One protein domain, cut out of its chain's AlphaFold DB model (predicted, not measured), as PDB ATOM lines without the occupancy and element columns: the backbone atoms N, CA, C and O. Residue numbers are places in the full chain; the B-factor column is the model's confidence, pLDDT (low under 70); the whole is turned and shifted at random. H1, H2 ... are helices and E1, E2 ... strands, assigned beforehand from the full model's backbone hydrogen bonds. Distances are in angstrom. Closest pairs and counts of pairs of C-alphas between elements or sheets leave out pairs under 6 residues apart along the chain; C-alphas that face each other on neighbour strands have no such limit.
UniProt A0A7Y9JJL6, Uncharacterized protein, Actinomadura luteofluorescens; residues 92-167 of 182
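AT A GLANCE: This is residues 92 to 167 of the 182 residues of an uncharacterized protein of Actinomadura luteofluorescens (UniProt A0A7Y9JJL6). A small, strongly twisted sheet of four strands makes the core, with the hairpin of E1 and E2 in its middle and E3 and the short E4 at its edges. H1 covers part of one face, running along the strands, H2 only grazes the sheet, and H3 packs near the other side of the hairpin; the long link from H2 to E3 makes a wide loop on the E3 side. The printed part has 76 residues, with three named helices and four named strands in the order E1, E2, H1, H2, E3, H3, E4, and the sheet order is E3, E2, E1, E4, antiparallel throughout. The class is mixed, helices and strands; the whole is compact, with a radius of gyration of the C-alphas of 11.5 A, and rounded, spanning 32 by 29 by 21 A.

HOW THE PARTS SIT: The inner strands E1, residues 92 to 98, and E2, residues 104 to 109, form a hairpin at 158 degrees, with N 94 and O 107 within hydrogen-bond range at 2.9 A. E3, residues 141 to 145, is an edge strand antiparallel to E2 at 155 degrees, with N 108 and O 142 at 2.8 A. E4, residues 164 to 166, is the other edge strand, antiparallel to E1, with N 93 and O 164 at 2.8 A. H1, residues 115 to 123, lies over E2 and E1 at a height over the sheet of 9.9 A, and stands at 6 degrees to E1 on the local plane; its closest C-alphas to E1 are those of Ser 122 and Val 94, 5.8 A apart. H2, residues 125 to 129, only grazes the sheet, and is close to H1 but not clearly touching it, the closest C-alphas being those of Leu 128 and Ser 122, 7.5 A apart. H3, residues 148 to 154, is on the sheet at a height of 7.4 A but only just over none of the strands, with 2 C-alphas falling on E3 and 2 on E2; its closest C-alphas to E2 are those of Thr 148 and Pro 104, 6.2 A apart. The arrangement has three layers, helices on both faces of a sheet, with H1 on one face and H3 on the other. H1 and H3 are apart. In H1, H2 and H3, every O i to N i+4 pair is within hydrogen-bond range.

IN THESE COORDINATES: E1 begins at C-alpha 92, (7.764, -52.296, -6.608), and is 17.8 A long; E2 is 17.0 A and E3 13.6 A. H1, 12.6 A long, begins at C-alpha 115, (1.658, -54.397, -13.856). H2 measures 6.0 A, H3 9.8 A and E4 6.6 A, ending at C-alpha 166, (11.600, -53.309, -1.959).

THE WHOLE: The two C-alphas farthest apart are those of Pro 101 and Tyr 114, at 33.2 A. The printed part has no cut. The link from H2 to E3 is long, with 11 residues. Its residues 132 to 139 have pLDDT under 70; the mean of the printed part is 80.3.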
ATOM      1  N   GLN A  92       7.159 -51.685  -5.430       89.69
ATOM      2  CA  GLN A  92       7.764 -52.296  -6.608       89.69
ATOM      3  C   GLN A  92       8.780 -51.340  -7.227       89.69
ATOM      4  O   GLN A  92       8.469 -50.192  -7.531       89.69
ATOM      5  N   VAL A  93      10.004 -51.807  -7.444       89.94
ATOM      6  CA  VAL A  93      11.072 -51.019  -8.060       89.94
ATOM      7  C   VAL A  93      10.797 -50.892  -9.557       89.94
ATOM      8  O   VAL A  93      11.047 -51.827 -10.318       89.94
ATOM      9  N   VAL A  94      10.316 -49.726  -9.988       89.50
ATOM     10  CA  VAL A  94      10.031 -49.410 -11.402       89.50
ATOM     11  C   VAL A  94      11.207 -48.758 -12.115       89.50
ATOM     12  O   VAL A  94      11.302 -48.797 -13.342       89.50
ATOM     13  N   GLY A  95      12.131 -48.179 -11.352       89.62
ATOM     14  CA  GLY A  95      13.299 -47.496 -11.878       89.62
ATOM     15  C   GLY A  95      14.471 -47.561 -10.912       89.62
ATOM     16  O   GLY A  95      14.296 -47.607  -9.698       89.62
ATOM     17  N   ALA A  96      15.672 -47.572 -11.475       90.38
ATOM     18  CA  ALA A  96      16.922 -47.524 -10.738       90.38
ATOM     19  C   ALA A  96      17.868 -46.601 -11.508       90.38
ATOM     20  O   ALA A  96      18.193 -46.879 -12.668       90.38
ATOM     21  N   PHE A  97      18.264 -45.502 -10.872       90.25
ATOM     22  CA  PHE A  97      19.074 -44.444 -11.459       90.25
ATOM     23  C   PHE A  97      20.286 -44.125 -10.584       90.25
ATOM     24  O   PHE A  97      20.250 -44.281  -9.368       90.25
ATOM     25  N   GLU A  98      21.358 -43.676 -11.224       89.62
ATOM     26  CA  GLU A  98      22.581 -43.235 -10.562       89.62
ATOM     27  C   GLU A  98      22.895 -41.830 -11.073       89.62
ATOM     28  O   GLU A  98      23.308 -41.661 -12.222       89.62
ATOM     29  N   ASP A  99      22.634 -40.819 -10.238       81.38
ATOM     30  CA  ASP A  99      22.738 -39.408 -10.624       81.38
ATOM     31  C   ASP A  99      23.976 -38.750 -10.027       81.38
ATOM     32  O   ASP A  99      23.907 -37.841  -9.201       81.38
ATOM     33  N   GLY A 100      25.137 -39.207 -10.506       74.19
ATOM     34  CA  GLY A 100      26.442 -38.594 -10.257       74.19
ATOM     35  C   GLY A 100      26.651 -38.219  -8.783       74.19
ATOM     36  O   GLY A 100      26.720 -39.117  -7.946       74.19
ATOM     37  N   PRO A 101      26.742 -36.920  -8.434       72.25
ATOM     38  CA  PRO A 101      27.024 -36.486  -7.064       72.25
ATOM     39  C   PRO A 101      25.912 -36.812  -6.052       72.25
ATOM     40  O   PRO A 101      26.179 -36.774  -4.856       72.25
ATOM     41  N   GLN A 102      24.687 -37.112  -6.501       74.75
ATOM     42  CA  GLN A 102      23.556 -37.461  -5.629       74.75
ATOM     43  C   GLN A 102      23.551 -38.951  -5.243       74.75
ATOM     44  O   GLN A 102      22.858 -39.337  -4.309       74.75
ATOM     45  N   GLY A 103      24.360 -39.781  -5.911       84.88
ATOM     46  CA  GLY A 103      24.425 -41.219  -5.660       84.88
ATOM     47  C   GLY A 103      23.279 -42.015  -6.304       84.88
ATOM     48  O   GLY A 103      22.533 -41.491  -7.141       84.88
ATOM     49  N   PRO A 104      23.177 -43.321  -5.992       89.50
ATOM     50  CA  PRO A 104      22.151 -44.183  -6.553       89.50
ATOM     51  C   PRO A 104      20.820 -44.071  -5.803       89.50
ATOM     52  O   PRO A 104      20.765 -44.096  -4.574       89.50
ATOM     53  N   PHE A 105      19.727 -44.050  -6.559       88.25
ATOM     54  CA  PHE A 105      18.370 -44.058  -6.024       88.25
ATOM     55  C   PHE A 105      17.459 -45.010  -6.800       88.25
ATOM     56  O   PHE A 105      17.683 -45.360  -7.966       88.25
ATOM     57  N   LEU A 106      16.396 -45.437  -6.129       88.38
ATOM     58  CA  LEU A 106      15.329 -46.261  -6.680       88.38
ATOM     59  C   LEU A 106      14.047 -45.440  -6.777       88.38
ATOM     60  O   LEU A 106      13.767 -44.607  -5.918       88.38
ATOM     61  N   VAL A 107      13.250 -45.707  -7.807       89.19
ATOM     62  CA  VAL A 107      11.868 -45.230  -7.891       89.19
ATOM     63  C   VAL A 107      10.964 -46.415  -7.604       89.19
ATOM     64  O   VAL A 107      11.035 -47.439  -8.292       89.19
ATOM     65  N   LEU A 108      10.148 -46.275  -6.568       88.00
ATOM     66  CA  LEU A 108       9.240 -47.295  -6.077       88.00
ATOM     67  C   LEU A 108       7.807 -46.923  -6.425       88.00
ATOM     68  O   LEU A 108       7.439 -45.756  -6.337       88.00
ATOM     69  N   ALA A 109       7.019 -47.926  -6.792       87.75
ATOM     70  CA  ALA A 109       5.584 -47.839  -6.966       87.75
ATOM     71  C   ALA A 109       4.837 -48.559  -5.843       87.75
ATOM     72  O   ALA A 109       5.395 -49.437  -5.181       87.75
ATOM     73  N   SER A 110       3.556 -48.233  -5.655       85.56
ATOM     74  CA  SER A 110       2.687 -48.987  -4.748       85.56
ATOM     75  C   SER A 110       2.665 -50.471  -5.118       85.56
ATOM     76  O   SER A 110       2.710 -50.830  -6.293       85.56
ATOM     77  N   MET A 111       2.558 -51.341  -4.114       82.81
ATOM     78  CA  MET A 111       2.473 -52.784  -4.347       82.81
ATOM     79  C   MET A 111       1.180 -53.205  -5.054       82.81
ATOM     80  O   MET A 111       1.175 -54.225  -5.737       82.81
ATOM     81  N   ASP A 112       0.119 -52.411  -4.903       82.06
ATOM     82  CA  ASP A 112      -1.214 -52.673  -5.461       82.06
ATOM     83  C   ASP A 112      -1.366 -52.218  -6.921       82.06
ATOM     84  O   ASP A 112      -2.440 -52.351  -7.510       82.06
ATOM     85  N   GLU A 113      -0.312 -51.646  -7.503       80.94
ATOM     86  CA  GLU A 113      -0.373 -51.072  -8.839       80.94
ATOM     87  C   GLU A 113      -0.430 -52.163  -9.915       80.94
ATOM     88  O   GLU A 113       0.248 -53.194  -9.845       80.94
ATOM     89  N   TYR A 114      -1.233 -51.929 -10.954       81.62
ATOM     90  CA  TYR A 114      -1.366 -52.883 -12.043       81.62
ATOM     91  C   TYR A 114      -0.075 -52.959 -12.868       81.62
ATOM     92  O   TYR A 114       0.480 -51.947 -13.297       81.62
ATOM     93  N   GLN A 115       0.384 -54.178 -13.164       79.25
ATOM     94  CA  GLN A 115       1.658 -54.397 -13.856       79.25
ATOM     95  C   GLN A 115       1.735 -53.704 -15.229       79.25
ATOM     96  O   GLN A 115       2.806 -53.254 -15.630       79.25
ATOM     97  N   GLY A 116       0.607 -53.580 -15.938       82.19
ATOM     98  CA  GLY A 116       0.548 -52.861 -17.215       82.19
ATOM     99  C   GLY A 116       0.813 -51.356 -17.084       82.19
ATOM    100  O   GLY A 116       1.436 -50.767 -17.968       82.19
ATOM    101  N   ASP A 117       0.410 -50.751 -15.968       82.31
ATOM    102  CA  ASP A 117       0.637 -49.329 -15.702       82.31
ATOM    103  C   ASP A 117       2.088 -49.094 -15.279       82.31
ATOM    104  O   ASP A 117       2.744 -48.174 -15.769       82.31
ATOM    105  N   LEU A 118       2.644 -49.999 -14.466       82.75
ATOM    106  CA  LEU A 118       4.072 -50.017 -14.135       82.75
ATOM    107  C   LEU A 118       4.943 -50.160 -15.385       82.75
ATOM    108  O   LEU A 118       5.955 -49.471 -15.527       82.75
ATOM    109  N   GLU A 119       4.533 -51.010 -16.329       83.00
ATOM    110  CA  GLU A 119       5.188 -51.138 -17.626       83.00
ATOM    111  C   GLU A 119       5.170 -49.819 -18.398       83.00
ATOM    112  O   GLU A 119       6.217 -49.380 -18.884       83.00
ATOM    113  N   ALA A 120       4.003 -49.185 -18.510       82.50
ATOM    114  CA  ALA A 120       3.863 -47.915 -19.208       82.50
ATOM    115  C   ALA A 120       4.743 -46.825 -18.577       82.50
ATOM    116  O   ALA A 120       5.451 -46.127 -19.301       82.50
ATOM    117  N   MET A 121       4.774 -46.740 -17.245       78.44
ATOM    118  CA  MET A 121       5.613 -45.787 -16.515       78.44
ATOM    119  C   MET A 121       7.108 -46.081 -16.681       78.44
ATOM    120  O   MET A 121       7.895 -45.166 -16.897       78.44
ATOM    121  N   SER A 122       7.509 -47.356 -16.668       81.75
ATOM    122  CA  SER A 122       8.917 -47.754 -16.831       81.75
ATOM    123  C   SER A 122       9.519 -47.400 -18.199       81.75
ATOM    124  O   SER A 122      10.745 -47.342 -18.340       81.75
ATOM    125  N   LYS A 123       8.670 -47.150 -19.206       83.75
ATOM    126  CA  LYS A 123       9.093 -46.711 -20.544       83.75
ATOM    127  C   LYS A 123       9.550 -45.253 -20.553       83.75
ATOM    128  O   LYS A 123      10.433 -44.921 -21.341       83.75
ATOM    129  N   ASP A 124       9.011 -44.414 -19.672       84.25
ATOM    130  CA  ASP A 124       9.393 -43.006 -19.554       84.25
ATOM    131  C   ASP A 124      10.470 -42.814 -18.476       84.25
ATOM    132  O   ASP A 124      10.231 -42.378 -17.346       84.25
ATOM    133  N   LYS A 125      11.701 -43.197 -18.825       82.12
ATOM    134  CA  LYS A 125      12.842 -43.129 -17.903       82.12
ATOM    135  C   LYS A 125      13.188 -41.709 -17.473       82.12
ATOM    136  O   LYS A 125      13.638 -41.528 -16.344       82.12
ATOM    137  N   ASP A 126      12.984 -40.727 -18.346       82.62
ATOM    138  CA  ASP A 126      13.286 -39.333 -18.040       82.62
ATOM    139  C   ASP A 126      12.268 -38.762 -17.049       82.62
ATOM    140  O   ASP A 126      12.666 -38.055 -16.122       82.62
ATOM    141  N   ALA A 127      10.983 -39.122 -17.166       81.12
ATOM    142  CA  ALA A 127       9.975 -38.757 -16.171       81.12
ATOM    143  C   ALA A 127      10.258 -39.392 -14.801       81.12
ATOM    144  O   ALA A 127      10.190 -38.712 -13.779       81.12
ATOM    145  N   LEU A 128      10.638 -40.676 -14.766       83.12
ATOM    146  CA  LEU A 128      10.989 -41.362 -13.516       83.12
ATOM    147  C   LEU A 128      12.237 -40.763 -12.852       83.12
ATOM    148  O   LEU A 128      12.278 -40.592 -11.632       83.12
ATOM    149  N   ARG A 129      13.253 -40.411 -13.644       84.62
ATOM    150  CA  ARG A 129      14.477 -39.775 -13.143       84.62
ATOM    151  C   ARG A 129      14.199 -38.383 -12.587       84.62
ATOM    152  O   ARG A 129      14.659 -38.056 -11.497       84.62
ATOM    153  N   ASN A 130      13.401 -37.585 -13.291       79.38
ATOM    154  CA  ASN A 130      13.070 -36.215 -12.900       79.38
ATOM    155  C   ASN A 130      11.843 -36.119 -11.983       79.38
ATOM    156  O   ASN A 130      11.309 -35.026 -11.829       79.38
ATOM    157  N   LEU A 131      11.398 -37.231 -11.371       74.50
ATOM    158  CA  LEU A 131      10.267 -37.230 -10.440       74.50
ATOM    159  C   LEU A 131      10.530 -36.191  -9.340       74.50
ATOM    160  O   LEU A 131      11.434 -36.371  -8.515       74.50
ATOM    161  N   ASP A 132       9.802 -35.080  -9.387       62.53
ATOM    162  CA  ASP A 132       9.974 -33.989  -8.444       62.53
ATOM    163  C   ASP A 132       9.340 -34.417  -7.119       62.53
ATOM    164  O   ASP A 132       8.119 -34.534  -6.995       62.53
ATOM    165  N   VAL A 133      10.190 -34.693  -6.128       51.19
ATOM    166  CA  VAL A 133       9.787 -35.134  -4.783       51.19
ATOM    167  C   VAL A 133       8.930 -34.063  -4.088       51.19
ATOM    168  O   VAL A 133       8.256 -34.355  -3.103       51.19
ATOM    169  N   THR A 134       8.898 -32.833  -4.613       43.31
ATOM    170  CA  THR A 134       8.232 -31.695  -3.975       43.31
ATOM    171  C   THR A 134       6.944 -31.203  -4.627       43.31
ATOM    172  O   THR A 134       6.288 -30.336  -4.049       43.31
ATOM    173  N   GLY A 135       6.491 -31.756  -5.756       37.72
ATOM    174  CA  GLY A 135       5.283 -31.186  -6.350       37.72
ATOM    175  C   GLY A 135       4.761 -31.804  -7.628       37.72
ATOM    176  O   GLY A 135       4.719 -31.121  -8.638       37.72
ATOM    177  N   GLN A 136       4.253 -33.033  -7.576       36.19
ATOM    178  CA  GLN A 136       2.938 -33.381  -8.136       36.19
ATOM    179  C   GLN A 136       2.643 -34.863  -7.920       36.19
ATOM    180  O   GLN A 136       3.507 -35.727  -8.033       36.19
ATOM    181  N   ALA A 137       1.383 -35.139  -7.597       37.09
ATOM    182  CA  ALA A 137       0.856 -36.463  -7.341       37.09
ATOM    183  C   ALA A 137       0.885 -37.337  -8.604       37.09
ATOM    184  O   ALA A 137      -0.094 -37.420  -9.338       37.09
ATOM    185  N   ILE A 138       1.967 -38.083  -8.789       49.66
ATOM    186  CA  ILE A 138       1.791 -39.505  -9.073       49.66
ATOM    187  C   ILE A 138       1.764 -40.146  -7.688       49.66
ATOM    188  O   ILE A 138       2.792 -40.546  -7.162       49.66
ATOM    189  N   SER A 139       0.604 -40.132  -7.025       54.78
ATOM    190  CA  SER A 139       0.413 -40.510  -5.608       54.78
ATOM    191  C   SER A 139       0.873 -41.934  -5.240       54.78
ATOM    192  O   SER A 139       0.776 -42.350  -4.086       54.78
ATOM    193  N   MET A 140       1.368 -42.684  -6.220       73.44
ATOM    194  CA  MET A 140       1.839 -44.054  -6.115       73.44
ATOM    195  C   MET A 140       3.340 -44.206  -6.354       73.44
ATOM    196  O   MET A 140       3.816 -45.303  -6.101       73.44
ATOM    197  N   LEU A 141       4.080 -43.174  -6.789       79.94
ATOM    198  CA  LEU A 141       5.529 -43.257  -7.010       79.94
ATOM    199  C   LEU A 141       6.322 -42.423  -5.998       79.94
ATOM    200  O   LEU A 141       5.950 -41.293  -5.691       79.94
ATOM    201  N   TRP A 142       7.441 -42.954  -5.509       80.56
ATOM    202  CA  TRP A 142       8.366 -42.224  -4.640       80.56
ATOM    203  C   TRP A 142       9.820 -42.627  -4.885       80.56
ATOM    204  O   TRP A 142      10.107 -43.726  -5.360       80.56
ATOM    205  N   LYS A 143      10.746 -41.715  -4.572       85.19
ATOM    206  CA  LYS A 143      12.190 -41.949  -4.656       85.19
ATOM    207  C   LYS A 143      12.734 -42.426  -3.315       85.19
ATOM    208  O   LYS A 143      12.294 -41.956  -2.267       85.19
ATOM    209  N   VAL A 144      13.692 -43.339  -3.366       83.50
ATOM    210  CA  VAL A 144      14.444 -43.809  -2.203       83.50
ATOM    211  C   VAL A 144      15.918 -43.808  -2.561       83.50
ATOM    212  O   VAL A 144      16.338 -44.550  -3.451       83.50
ATOM    213  N   ASP A 145      16.693 -42.988  -1.862       86.50
ATOM    214  CA  ASP A 145      18.149 -43.012  -1.950       86.50
ATOM    215  C   ASP A 145      18.665 -44.280  -1.271       86.50
ATOM    216  O   ASP A 145      18.214 -44.659  -0.187       86.50
ATOM    217  N   VAL A 146      19.583 -44.983  -1.928       84.25
ATOM    218  CA  VAL A 146      20.069 -46.284  -1.463       84.25
ATOM    219  C   VAL A 146      21.584 -46.371  -1.583       84.25
ATOM    220  O   VAL A 146      22.219 -45.613  -2.308       84.25
ATOM    221  N   SER A 147      22.194 -47.336  -0.896       87.12
ATOM    222  CA  SER A 147      23.602 -47.655  -1.132       87.12
ATOM    223  C   SER A 147      23.789 -48.347  -2.487       87.12
ATOM    224  O   SER A 147      22.880 -49.007  -3.000       87.12
ATOM    225  N   THR A 148      24.997 -48.283  -3.051       87.31
ATOM    226  CA  THR A 148      25.339 -48.970  -4.310       87.31
ATOM    227  C   THR A 148      25.076 -50.480  -4.242       87.31
ATOM    228  O   THR A 148      24.641 -51.077  -5.225       87.31
ATOM    229  N   ALA A 149      25.272 -51.111  -3.081       85.62
ATOM    230  CA  ALA A 149      24.984 -52.533  -2.895       85.62
ATOM    231  C   ALA A 149      23.479 -52.838  -3.026       85.62
ATOM    232  O   ALA A 149      23.085 -53.733  -3.777       85.62
ATOM    233  N   VAL A 150      22.634 -52.048  -2.354       86.06
ATOM    234  CA  VAL A 150      21.173 -52.165  -2.452       86.06
ATOM    235  C   VAL A 150      20.705 -51.865  -3.870       86.06
ATOM    236  O   VAL A 150      19.892 -52.608  -4.415       86.06
ATOM    237  N   PHE A 151      21.260 -50.833  -4.499       88.69
ATOM    238  CA  PHE A 151      20.966 -50.475  -5.880       88.69
ATOM    239  C   PHE A 151      21.180 -51.646  -6.844       88.69
ATOM    240  O   PHE A 151      20.274 -51.998  -7.602       88.69
ATOM    241  N   GLN A 152      22.348 -52.294  -6.792       88.75
ATOM    242  CA  GLN A 152      22.654 -53.433  -7.664       88.75
ATOM    243  C   GLN A 152      21.730 -54.626  -7.389       88.75
ATOM    244  O   GLN A 152      21.272 -55.289  -8.323       88.75
ATOM    245  N   SER A 153      21.396 -54.870  -6.121       87.88
ATOM    246  CA  SER A 153      20.512 -55.972  -5.733       87.88
ATOM    247  C   SER A 153      19.044 -55.723  -6.105       87.88
ATOM    248  O   SER A 153      18.342 -56.639  -6.539       87.88
ATOM    249  N   CYS A 154      18.578 -54.479  -6.023       89.00
ATOM    250  CA  CYS A 154      17.195 -54.078  -6.284       89.00
ATOM    251  C   CYS A 154      16.923 -53.636  -7.721       89.00
ATOM    252  O   CYS A 154      15.771 -53.393  -8.074       89.00
ATOM    253  N   ARG A 155      17.948 -53.580  -8.576       88.25
ATOM    254  CA  ARG A 155      17.794 -53.161  -9.970       88.25
ATOM    255  C   ARG A 155      16.764 -54.037 -10.708       88.25
ATOM    256  O   ARG A 155      16.961 -55.260 -10.781       88.25
ATOM    257  N   PRO A 156      15.692 -53.446 -11.267       85.75
ATOM    258  CA  PRO A 156      14.676 -54.193 -11.997       85.75
ATOM    259  C   PRO A 156      15.185 -54.581 -13.387       85.75
ATOM    260  O   PRO A 156      16.002 -53.880 -13.996       85.75
ATOM    261  N   ASN A 157      14.683 -55.696 -13.926       85.94
ATOM    262  CA  ASN A 157      14.958 -56.089 -15.306       85.94
ATOM    263  C   ASN A 157      13.854 -55.543 -16.214       85.94
ATOM    264  O   ASN A 157      12.896 -56.241 -16.546       85.94
ATOM    265  N   LEU A 158      14.015 -54.285 -16.626       78.94
ATOM    266  CA  LEU A 158      13.048 -53.592 -17.481       78.94
ATOM    267  C   LEU A 158      12.984 -54.161 -18.906       78.94
ATOM    268  O   LEU A 158      11.993 -53.972 -19.589       78.94
ATOM    269  N   THR A 159      13.996 -54.903 -19.362       82.81
ATOM    270  CA  THR A 159      13.943 -55.570 -20.676       82.81
ATOM    271  C   THR A 159      12.986 -56.761 -20.666       82.81
ATOM    272  O   THR A 159      12.367 -57.069 -21.679       82.81
ATOM    273  N   ARG A 160      12.872 -57.450 -19.526       82.19
ATOM    274  CA  ARG A 160      11.951 -58.577 -19.325       82.19
ATOM    275  C   ARG A 160      10.684 -58.184 -18.558       82.19
ATOM    276  O   ARG A 160       9.908 -59.069 -18.225       82.19
ATOM    277  N   MET A 161      10.492 -56.892 -18.275       82.25
ATOM    278  CA  MET A 161       9.382 -56.350 -17.477       82.25
ATOM    279  C   MET A 161       9.226 -57.031 -16.106       82.25
ATOM    280  O   MET A 161       8.119 -57.307 -15.646       82.25
ATOM    281  N   VAL A 162      10.357 -57.325 -15.453       84.75
ATOM    282  CA  VAL A 162      10.389 -57.931 -14.115       84.75
ATOM    283  C   VAL A 162      10.781 -56.869 -13.095       84.75
ATOM    284  O   VAL A 162      11.957 -56.495 -12.991       84.75
ATOM    285  N   PHE A 163       9.782 -56.398 -12.352       88.38
ATOM    286  CA  PHE A 163       9.953 -55.506 -11.209       88.38
ATOM    287  C   PHE A 163      10.380 -56.311  -9.974       88.38
ATOM    288  O   PHE A 163      10.052 -57.490  -9.846       88.38
ATOM    289  N   LYS A 164      11.181 -55.694  -9.102       89.56
ATOM    290  CA  LYS A 164      11.617 -56.283  -7.828       89.56
ATOM    291  C   LYS A 164      10.896 -55.601  -6.679       89.56
ATOM    292  O   LYS A 164      10.632 -54.410  -6.766       89.56
ATOM    293  N   ASP A 165      10.682 -56.322  -5.589       89.94
ATOM    294  CA  ASP A 165      10.025 -55.761  -4.412       89.94
ATOM    295  C   ASP A 165      11.057 -55.205  -3.434       89.94
ATOM    296  O   ASP A 165      12.005 -55.888  -3.030       89.94
ATOM    297  N   PHE A 166      10.857 -53.961  -3.024       86.12
ATOM    298  CA  PHE A 166      11.600 -53.309  -1.959       86.12
ATOM    299  C   PHE A 166      10.788 -53.369  -0.652       86.12
ATOM    300  O   PHE A 166       9.574 -53.169  -0.699       86.12
ATOM    301  N   PRO A 167      11.408 -53.614   0.519       86.50
ATOM    302  CA  PRO A 167      12.840 -53.813   0.760       86.50
ATOM    303  C   PRO A 167      13.333 -55.262   0.574       86.50
ATOM    304  O   PRO A 167      14.492 -55.542   0.867       86.50
TER     305      PRO A 167